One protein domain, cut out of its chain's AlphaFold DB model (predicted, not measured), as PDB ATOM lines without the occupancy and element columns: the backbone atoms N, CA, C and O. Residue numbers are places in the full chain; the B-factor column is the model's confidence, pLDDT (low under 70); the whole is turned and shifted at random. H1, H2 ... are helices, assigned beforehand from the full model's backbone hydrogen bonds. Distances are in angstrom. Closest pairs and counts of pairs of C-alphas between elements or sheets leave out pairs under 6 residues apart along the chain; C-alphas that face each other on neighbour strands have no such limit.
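What this domain is: This is residues 58 to 114 of the 126 residues of the protein "52 kDa repressor of the inhibitor of the protein kinase-like" of Aphis craccivora (UniProt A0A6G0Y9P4). An open, flat chain of four helices, with no shared core: H2, short H3 and H4 make a U, with H3 as its base and H2 and H4 as its two arms, and H1 is a further arm reached by the link at the beginning of H2. No helix touches another. The printed part has 57 residues, with four named helices in the order H1, H2, H3, H4 and no named strand; the class is all helix. The whole is loose, with a radius of gyration of the C-alphas of 14.5 A, and flat, spanning 38 by 26 by 14 A.

Where its parts are: H1 is residues 58 to 73, 21.9 A from first to last C-alpha, and begins at C-alpha 58 at (20.895, -17.989, -52.267). H2 is residues 80 to 91, 16.3 A long, and begins at C-alpha 80 at (4.747, -8.643, -42.365). H3 is residues 93 to 98, 8.6 A. H4 is residues 100 to 113, 20.1 A, and ends at C-alpha 113 at (-8.380, 8.782, -38.229).

How they stand to each other: H1 is apart from H2, H3 and H4. H2 and H3 are close but not clearly touching; their closest C-alphas, of Met 89 and Val 96, are 6.7 A apart. Their lines are about perpendicular, only just, at 70.1 degrees. H3 and H4 are also close but not clearly touching, with the closest C-alphas, of Val 96 and Phe 103, 7.2 A apart. Their lines are about perpendicular at 85 degrees. H2 and H4 are apart. In H1, H2, H3 and H4 every O i to N i+4 pair is within hydrogen-bond range.

The domain as a whole: The C-alphas farthest apart, of Cys 58 and Gly 112, are 42.5 A apart. The printed part has no cut. The links H2 to H3 and H3 to H4 are tight, and H1 to H2 is short. Mean pLDDT of the printed part is 80.1; residues 58 to 60 and 75 to 78 are under 70.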
ATOM      1  N   CYS A  58      20.287 -17.777 -53.584       65.44
ATOM      2  CA  CYS A  58      20.895 -17.989 -52.267       65.44
ATOM      3  C   CYS A  58      21.112 -16.700 -51.460       65.44
ATOM      4  O   CYS A  58      21.008 -16.726 -50.234       65.44
ATOM      5  N   THR A  59      21.410 -15.566 -52.102       66.06
ATOM      6  CA  THR A  59      21.593 -14.294 -51.378       66.06
ATOM      7  C   THR A  59      20.263 -13.795 -50.815       66.06
ATOM      8  O   THR A  59      20.189 -13.325 -49.675       66.06
ATOM      9  N   ILE A  60      19.193 -13.974 -51.590       64.56
ATOM     10  CA  ILE A  60      17.825 -13.659 -51.189       64.56
ATOM     11  C   ILE A  60      17.367 -14.613 -50.074       64.56
ATOM     12  O   ILE A  60      16.907 -14.154 -49.032       64.56
ATOM     13  N   GLU A  61      17.573 -15.923 -50.225       72.25
ATOM     14  CA  GLU A  61      17.241 -16.932 -49.208       72.25
ATOM     15  C   GLU A  61      17.996 -16.705 -47.895       72.25
ATOM     16  O   GLU A  61      17.407 -16.781 -46.815       72.25
ATOM     17  N   ARG A  62      19.289 -16.357 -47.961       76.12
ATOM     18  CA  ARG A  62      20.088 -15.996 -46.780       76.12
ATOM     19  C   ARG A  62      19.524 -14.744 -46.101       76.12
ATOM     20  O   ARG A  62      19.451 -14.697 -44.870       76.12
ATOM     21  N   SER A  63      19.076 -13.758 -46.874       76.12
ATOM     22  CA  SER A  63      18.451 -12.534 -46.353       76.12
ATOM     23  C   SER A  63      17.088 -12.813 -45.704       76.12
ATOM     24  O   SER A  63      16.824 -12.357 -44.594       76.12
ATOM     25  N   PHE A  64      16.244 -13.649 -46.309       73.75
ATOM     26  CA  PHE A  64      14.969 -14.052 -45.708       73.75
ATOM     27  C   PHE A  64      15.141 -14.956 -44.485       73.75
ATOM     28  O   PHE A  64      14.420 -14.803 -43.500       73.75
ATOM     29  N   SER A  65      16.119 -15.862 -44.497       79.75
ATOM     30  CA  SER A  65      16.434 -16.730 -43.357       79.75
ATOM     31  C   SER A  65      16.940 -15.923 -42.159       79.75
ATOM     32  O   SER A  65      16.496 -16.126 -41.025       79.75
ATOM     33  N   THR A  66      17.808 -14.935 -42.398       80.81
ATOM     34  CA  THR A  66      18.266 -14.018 -41.344       80.81
ATOM     35  C   THR A  66      17.133 -13.144 -40.811       80.81
ATOM     36  O   THR A  66      17.014 -13.015 -39.592       80.81
ATOM     37  N   LEU A  67      16.249 -12.634 -41.675       79.19
ATOM     38  CA  LEU A  67      15.047 -11.896 -41.274       79.19
ATOM     39  C   LEU A  67      14.108 -12.759 -40.415       79.19
ATOM     40  O   LEU A  67      13.679 -12.336 -39.340       79.19
ATOM     41  N   ARG A  68      13.831 -13.993 -40.856       79.56
ATOM     42  CA  ARG A  68      13.029 -14.984 -40.122       79.56
ATOM     43  C   ARG A  68      13.626 -15.225 -38.739       79.56
ATOM     44  O   ARG A  68      12.909 -15.165 -37.745       79.56
ATOM     45  N   ARG A  69      14.943 -15.439 -38.665       80.81
ATOM     46  CA  ARG A  69      15.658 -15.670 -37.406       80.81
ATOM     47  C   ARG A  69      15.612 -14.446 -36.491       80.81
ATOM     48  O   ARG A  69      15.340 -14.613 -35.309       80.81
ATOM     49  N   ALA A  70      15.816 -13.240 -37.019       77.62
ATOM     50  CA  ALA A  70      15.714 -11.998 -36.252       77.62
ATOM     51  C   ALA A  70      14.302 -11.796 -35.679       77.62
ATOM     52  O   ALA A  70      14.157 -11.496 -34.495       77.62
ATOM     53  N   LYS A  71      13.258 -12.046 -36.484       75.69
ATOM     54  CA  LYS A  71      11.854 -11.976 -36.052       75.69
ATOM     55  C   LYS A  71      11.559 -12.949 -34.908       75.69
ATOM     56  O   LYS A  71      10.910 -12.552 -33.939       75.69
ATOM     57  N   THR A  72      12.057 -14.185 -35.010       78.31
ATOM     58  CA  THR A  72      11.927 -15.208 -33.962       78.31
ATOM     59  C   THR A  72      12.676 -14.816 -32.689       78.31
ATOM     60  O   THR A  72      12.098 -14.880 -31.611       78.31
ATOM     61  N   TRP A  73      13.930 -14.359 -32.802       74.25
ATOM     62  CA  TRP A  73      14.747 -13.938 -31.654       74.25
ATOM     63  C   TRP A  73      14.120 -12.790 -30.864       74.25
ATOM     64  O   TRP A  73      14.152 -12.793 -29.638       74.25
ATOM     65  N   LEU A  74      13.528 -11.820 -31.559       73.00
ATOM     66  CA  LEU A  74      12.859 -10.677 -30.939       73.00
ATOM     67  C   LEU A  74      11.446 -11.002 -30.425       73.00
ATOM     68  O   LEU A  74      10.780 -10.096 -29.932       73.00
ATOM     69  N   HIS A  75      10.959 -12.246 -30.574       66.31
ATOM     70  CA  HIS A  75       9.570 -12.637 -30.285       66.31
ATOM     71  C   HIS A  75       8.534 -11.662 -30.880       66.31
ATOM     72  O   HIS A  75       7.442 -11.469 -30.344       66.31
ATOM     73  N   SER A  76       8.871 -11.007 -31.996       65.56
ATOM     74  CA  SER A  76       8.058  -9.899 -32.484       65.56
ATOM     75  C   SER A  76       6.846 -10.439 -33.245       65.56
ATOM     76  O   SER A  76       6.979 -11.039 -34.316       65.56
ATOM     77  N   THR A  77       5.645 -10.173 -32.732       64.12
ATOM     78  CA  THR A  77       4.359 -10.358 -33.432       64.12
ATOM     79  C   THR A  77       4.122  -9.272 -34.489       64.12
ATOM     80  O   THR A  77       2.990  -8.935 -34.826       64.12
ATOM     81  N   THR A  78       5.195  -8.683 -35.020       69.50
ATOM     82  CA  THR A  78       5.113  -7.680 -36.074       69.50
ATOM     83  C   THR A  78       4.594  -8.355 -37.338       69.50
ATOM     84  O   THR A  78       5.232  -9.259 -37.888       69.50
ATOM     85  N   GLU A  79       3.409  -7.937 -37.772       72.00
ATOM     86  CA  GLU A  79       2.830  -8.310 -39.058       72.00
ATOM     87  C   GLU A  79       3.808  -7.974 -40.191       72.00
ATOM     88  O   GLU A  79       4.606  -7.037 -40.079       72.00
ATOM     89  N   GLU A  80       3.801  -8.775 -41.252       76.81
ATOM     90  CA  GLU A  80       4.747  -8.643 -42.365       76.81
ATOM     91  C   GLU A  80       4.744  -7.228 -42.959       76.81
ATOM     92  O   GLU A  80       5.811  -6.654 -43.177       76.81
ATOM     93  N   ASP A  81       3.568  -6.602 -43.034       77.56
ATOM     94  CA  ASP A  81       3.389  -5.221 -43.490       77.56
ATOM     95  C   ASP A  81       4.142  -4.196 -42.638       77.56
ATOM     96  O   ASP A  81       4.786  -3.281 -43.158       77.56
ATOM     97  N   ARG A  82       4.122  -4.354 -41.310       82.00
ATOM     98  CA  ARG A  82       4.833  -3.446 -40.396       82.00
ATOM     99  C   ARG A  82       6.344  -3.604 -40.524       82.00
ATOM    100  O   ARG A  82       7.063  -2.606 -40.498       82.00
ATOM    101  N   LEU A  83       6.828  -4.840 -40.659       82.00
ATOM    102  CA  LEU A  83       8.254  -5.125 -40.828       82.00
ATOM    103  C   LEU A  83       8.764  -4.604 -42.176       82.00
ATOM    104  O   LEU A  83       9.831  -3.995 -42.233       82.00
ATOM    105  N   ASN A  84       7.980  -4.792 -43.236       82.50
ATOM    106  CA  ASN A  84       8.293  -4.278 -44.562       82.50
ATOM    107  C   ASN A  84       8.313  -2.741 -44.570       82.50
ATOM    108  O   ASN A  84       9.265  -2.140 -45.062       82.50
ATOM    109  N   GLY A  85       7.337  -2.097 -43.922       83.62
ATOM    110  CA  GLY A  85       7.331  -0.644 -43.727       83.62
ATOM    111  C   GLY A  85       8.591  -0.136 -43.015       83.62
ATOM    112  O   GLY A  85       9.240   0.793 -43.493       83.62
ATOM    113  N   LEU A  86       8.997  -0.795 -41.925       83.25
ATOM    114  CA  LEU A  86      10.238  -0.490 -41.199       83.25
ATOM    115  C   LEU A  86      11.491  -0.673 -42.067       83.25
ATOM    116  O   LEU A  86      12.383   0.174 -42.037       83.25
ATOM    117  N   CYS A  87      11.553  -1.748 -42.853       83.00
ATOM    118  CA  CYS A  87      12.660  -2.013 -43.770       83.00
ATOM    119  C   CYS A  87      12.748  -0.942 -44.869       83.00
ATOM    120  O   CYS A  87      13.811  -0.392 -45.142       83.00
ATOM    121  N   MET A  88      11.612  -0.559 -45.450       84.62
ATOM    122  CA  MET A  88      11.553   0.501 -46.457       84.62
ATOM    123  C   MET A  88      11.999   1.855 -45.893       84.62
ATOM    124  O   MET A  88      12.722   2.593 -46.567       84.62
ATOM    125  N   MET A  89      11.621   2.167 -44.651       84.81
ATOM    126  CA  MET A  89      12.080   3.371 -43.956       84.81
ATOM    127  C   MET A  89      13.582   3.339 -43.656       84.81
ATOM    128  O   MET A  89      14.241   4.370 -43.787       84.81
ATOM    129  N   SER A  90      14.137   2.186 -43.267       83.12
ATOM    130  CA  SER A  90      15.565   2.061 -42.948       83.12
ATOM    131  C   SER A  90      16.445   2.126 -44.198       83.12
ATOM    132  O   SER A  90      17.451   2.834 -44.192       83.12
ATOM    133  N   LEU A  91      16.034   1.473 -45.289       83.62
ATOM    134  CA  LEU A  91      16.716   1.521 -46.586       83.62
ATOM    135  C   LEU A  91      16.688   2.926 -47.196       83.62
ATOM    136  O   LEU A  91      17.659   3.360 -47.807       83.62
ATOM    137  N   ARG A  92      15.581   3.660 -47.025       83.75
ATOM    138  CA  ARG A  92      15.385   5.011 -47.583       83.75
ATOM    139  C   ARG A  92      15.476   6.102 -46.520       83.75
ATOM    140  O   ARG A  92      14.796   7.125 -46.619       83.75
ATOM    141  N   ARG A  93      16.329   5.904 -45.513       84.88
ATOM    142  CA  ARG A  93      16.442   6.795 -44.349       84.88
ATOM    143  C   ARG A  93      16.721   8.249 -44.726       84.88
ATOM    144  O   ARG A  93      16.181   9.148 -44.095       84.88
ATOM    145  N   GLU A  94      17.517   8.486 -45.765       86.94
ATOM    146  CA  GLU A  94      17.812   9.835 -46.265       86.94
ATOM    147  C   GLU A  94      16.541  10.574 -46.714       86.94
ATOM    148  O   GLU A  94      16.292  11.696 -46.281       86.94
ATOM    149  N   ARG A  95      15.678   9.910 -47.494       83.88
ATOM    150  CA  ARG A  95      14.409  10.492 -47.960       83.88
ATOM    151  C   ARG A  95      13.428  10.736 -46.816       83.88
ATOM    152  O   ARG A  95      12.716  11.733 -46.829       83.88
ATOM    153  N   VAL A  96      13.399   9.839 -45.829       85.38
ATOM    154  CA  VAL A  96      12.563  10.003 -44.627       85.38
ATOM    155  C   VAL A  96      13.055  11.178 -43.781       85.38
ATOM    156  O   VAL A  96      12.245  11.946 -43.276       85.38
ATOM    157  N   ASN A  97      14.371  11.353 -43.653       86.62
ATOM    158  CA  ASN A  97      14.950  12.461 -42.897       86.62
ATOM    159  C   ASN A  97      14.758  13.814 -43.595       86.62
ATOM    160  O   ASN A  97      14.531  14.805 -42.908       86.62
ATOM    161  N   ALA A  98      14.829  13.860 -44.927       89.31
ATOM    162  CA  ALA A  98      14.598  15.083 -45.697       89.31
ATOM    163  C   ALA A  98      13.156  15.601 -45.552       89.31
ATOM    164  O   ALA A  98      12.940  16.803 -45.452       89.31
ATOM    165  N   ASN A  99      12.181  14.690 -45.472       88.06
ATOM    166  CA  ASN A  99      10.752  15.002 -45.368       88.06
ATOM    167  C   ASN A  99      10.189  14.653 -43.982       88.06
ATOM    168  O   ASN A  99       9.072  14.148 -43.849       88.06
ATOM    169  N   LYS A 100      10.990  14.857 -42.933       86.62
ATOM    170  CA  LYS A 100      10.661  14.381 -41.588       86.62
ATOM    171  C   LYS A 100       9.385  15.021 -41.043       86.62
ATOM    172  O   LYS A 100       8.544  14.313 -40.496       86.62
ATOM    173  N   ASP A 101       9.231  16.330 -41.218       88.38
ATOM    174  CA  ASP A 101       8.097  17.077 -40.663       88.38
ATOM    175  C   ASP A 101       6.775  16.677 -41.328       88.38
ATOM    176  O   ASP A 101       5.787  16.416 -40.641       88.38
ATOM    177  N   THR A 102       6.775  16.518 -42.655       89.31
ATOM    178  CA  THR A 102       5.594  16.047 -43.393       89.31
ATOM    179  C   THR A 102       5.251  14.609 -43.018       89.31
ATOM    180  O   THR A 102       4.096  14.307 -42.740       89.31
ATOM    181  N   PHE A 103       6.254  13.731 -42.904       87.06
ATOM    182  CA  PHE A 103       6.049  12.340 -42.501       87.06
ATOM    183  C   PHE A 103       5.452  12.219 -41.090       87.06
ATOM    184  O   PHE A 103       4.562  11.399 -40.863       87.06
ATOM    185  N   ILE A 104       5.919  13.035 -40.138       87.69
ATOM    186  CA  ILE A 104       5.371  13.061 -38.777       87.69
ATOM    187  C   ILE A 104       3.916  13.534 -38.803       87.69
ATOM    188  O   ILE A 104       3.068  12.899 -38.175       87.69
ATOM    189  N   GLN A 105       3.611  14.599 -39.547       89.50
ATOM    190  CA  GLN A 105       2.247  15.110 -39.641       89.50
ATOM    191  C   GLN A 105       1.296  14.086 -40.278       89.50
ATOM    192  O   GLN A 105       0.199  13.859 -39.763       89.50
ATOM    193  N   ASP A 106       1.733  13.407 -41.338       88.06
ATOM    194  CA  ASP A 106       0.967  12.346 -41.999       88.06
ATOM    195  C   ASP A 106       0.736  11.151 -41.072       88.06
ATOM    196  O   ASP A 106      -0.373  10.612 -41.006       88.06
ATOM    197  N   ALA A 107       1.753  10.762 -40.297       85.38
ATOM    198  CA  ALA A 107       1.616   9.717 -39.292       85.38
ATOM    199  C   ALA A 107       0.589  10.115 -38.220       85.38
ATOM    200  O   ALA A 107      -0.300   9.322 -37.908       85.38
ATOM    201  N   ILE A 108       0.661  11.343 -37.691       87.50
ATOM    202  CA  ILE A 108      -0.299  11.865 -36.704       87.50
ATOM    203  C   ILE A 108      -1.720  11.840 -37.272       87.50
ATOM    204  O   ILE A 108      -2.623  11.308 -36.624       87.50
ATOM    205  N   ASN A 109      -1.911  12.340 -38.494       89.12
ATOM    206  CA  ASN A 109      -3.211  12.355 -39.161       89.12
ATOM    207  C   ASN A 109      -3.758  10.929 -39.345       89.12
ATOM    208  O   ASN A 109      -4.897  10.649 -38.970       89.12
ATOM    209  N   MET A 110      -2.935   9.993 -39.833       85.44
ATOM    210  CA  MET A 110      -3.314   8.582 -39.991       85.44
ATOM    211  C   MET A 110      -3.741   7.950 -38.657       85.44
ATOM    212  O   MET A 110      -4.737   7.225 -38.583       85.44
ATOM    213  N   PHE A 111      -3.001   8.236 -37.587       80.19
ATOM    214  CA  PHE A 111      -3.310   7.740 -36.252       80.19
ATOM    215  C   PHE A 111      -4.544   8.393 -35.624       80.19
ATOM    216  O   PHE A 111      -5.187   7.741 -34.800       80.19
ATOM    217  N   GLY A 112      -4.863   9.637 -35.992       80.81
ATOM    218  CA  GLY A 112      -6.066  10.350 -35.561       80.81
ATOM    219  C   GLY A 112      -7.344   9.852 -36.242       80.81
ATOM    220  O   GLY A 112      -8.405   9.862 -35.628       80.81
ATOM    221  N   ILE A 113      -7.244   9.351 -37.479       82.25
ATOM    222  CA  ILE A 113      -8.380   8.782 -38.229       82.25
ATOM    223  C   ILE A 113      -8.836   7.443 -37.630       82.25
ATOM    224  O   ILE A 113     -10.030   7.135 -37.608       82.25
ATOM    225  N   LYS A 114      -7.905   6.622 -37.128       73.19
ATOM    226  CA  LYS A 114      -8.263   5.346 -36.495       73.19
ATOM    227  C   LYS A 114      -8.895   5.605 -35.128       73.19
ATOM    228  O   LYS A 114      -8.227   6.102 -34.224       73.19
TER     229      LYS A 114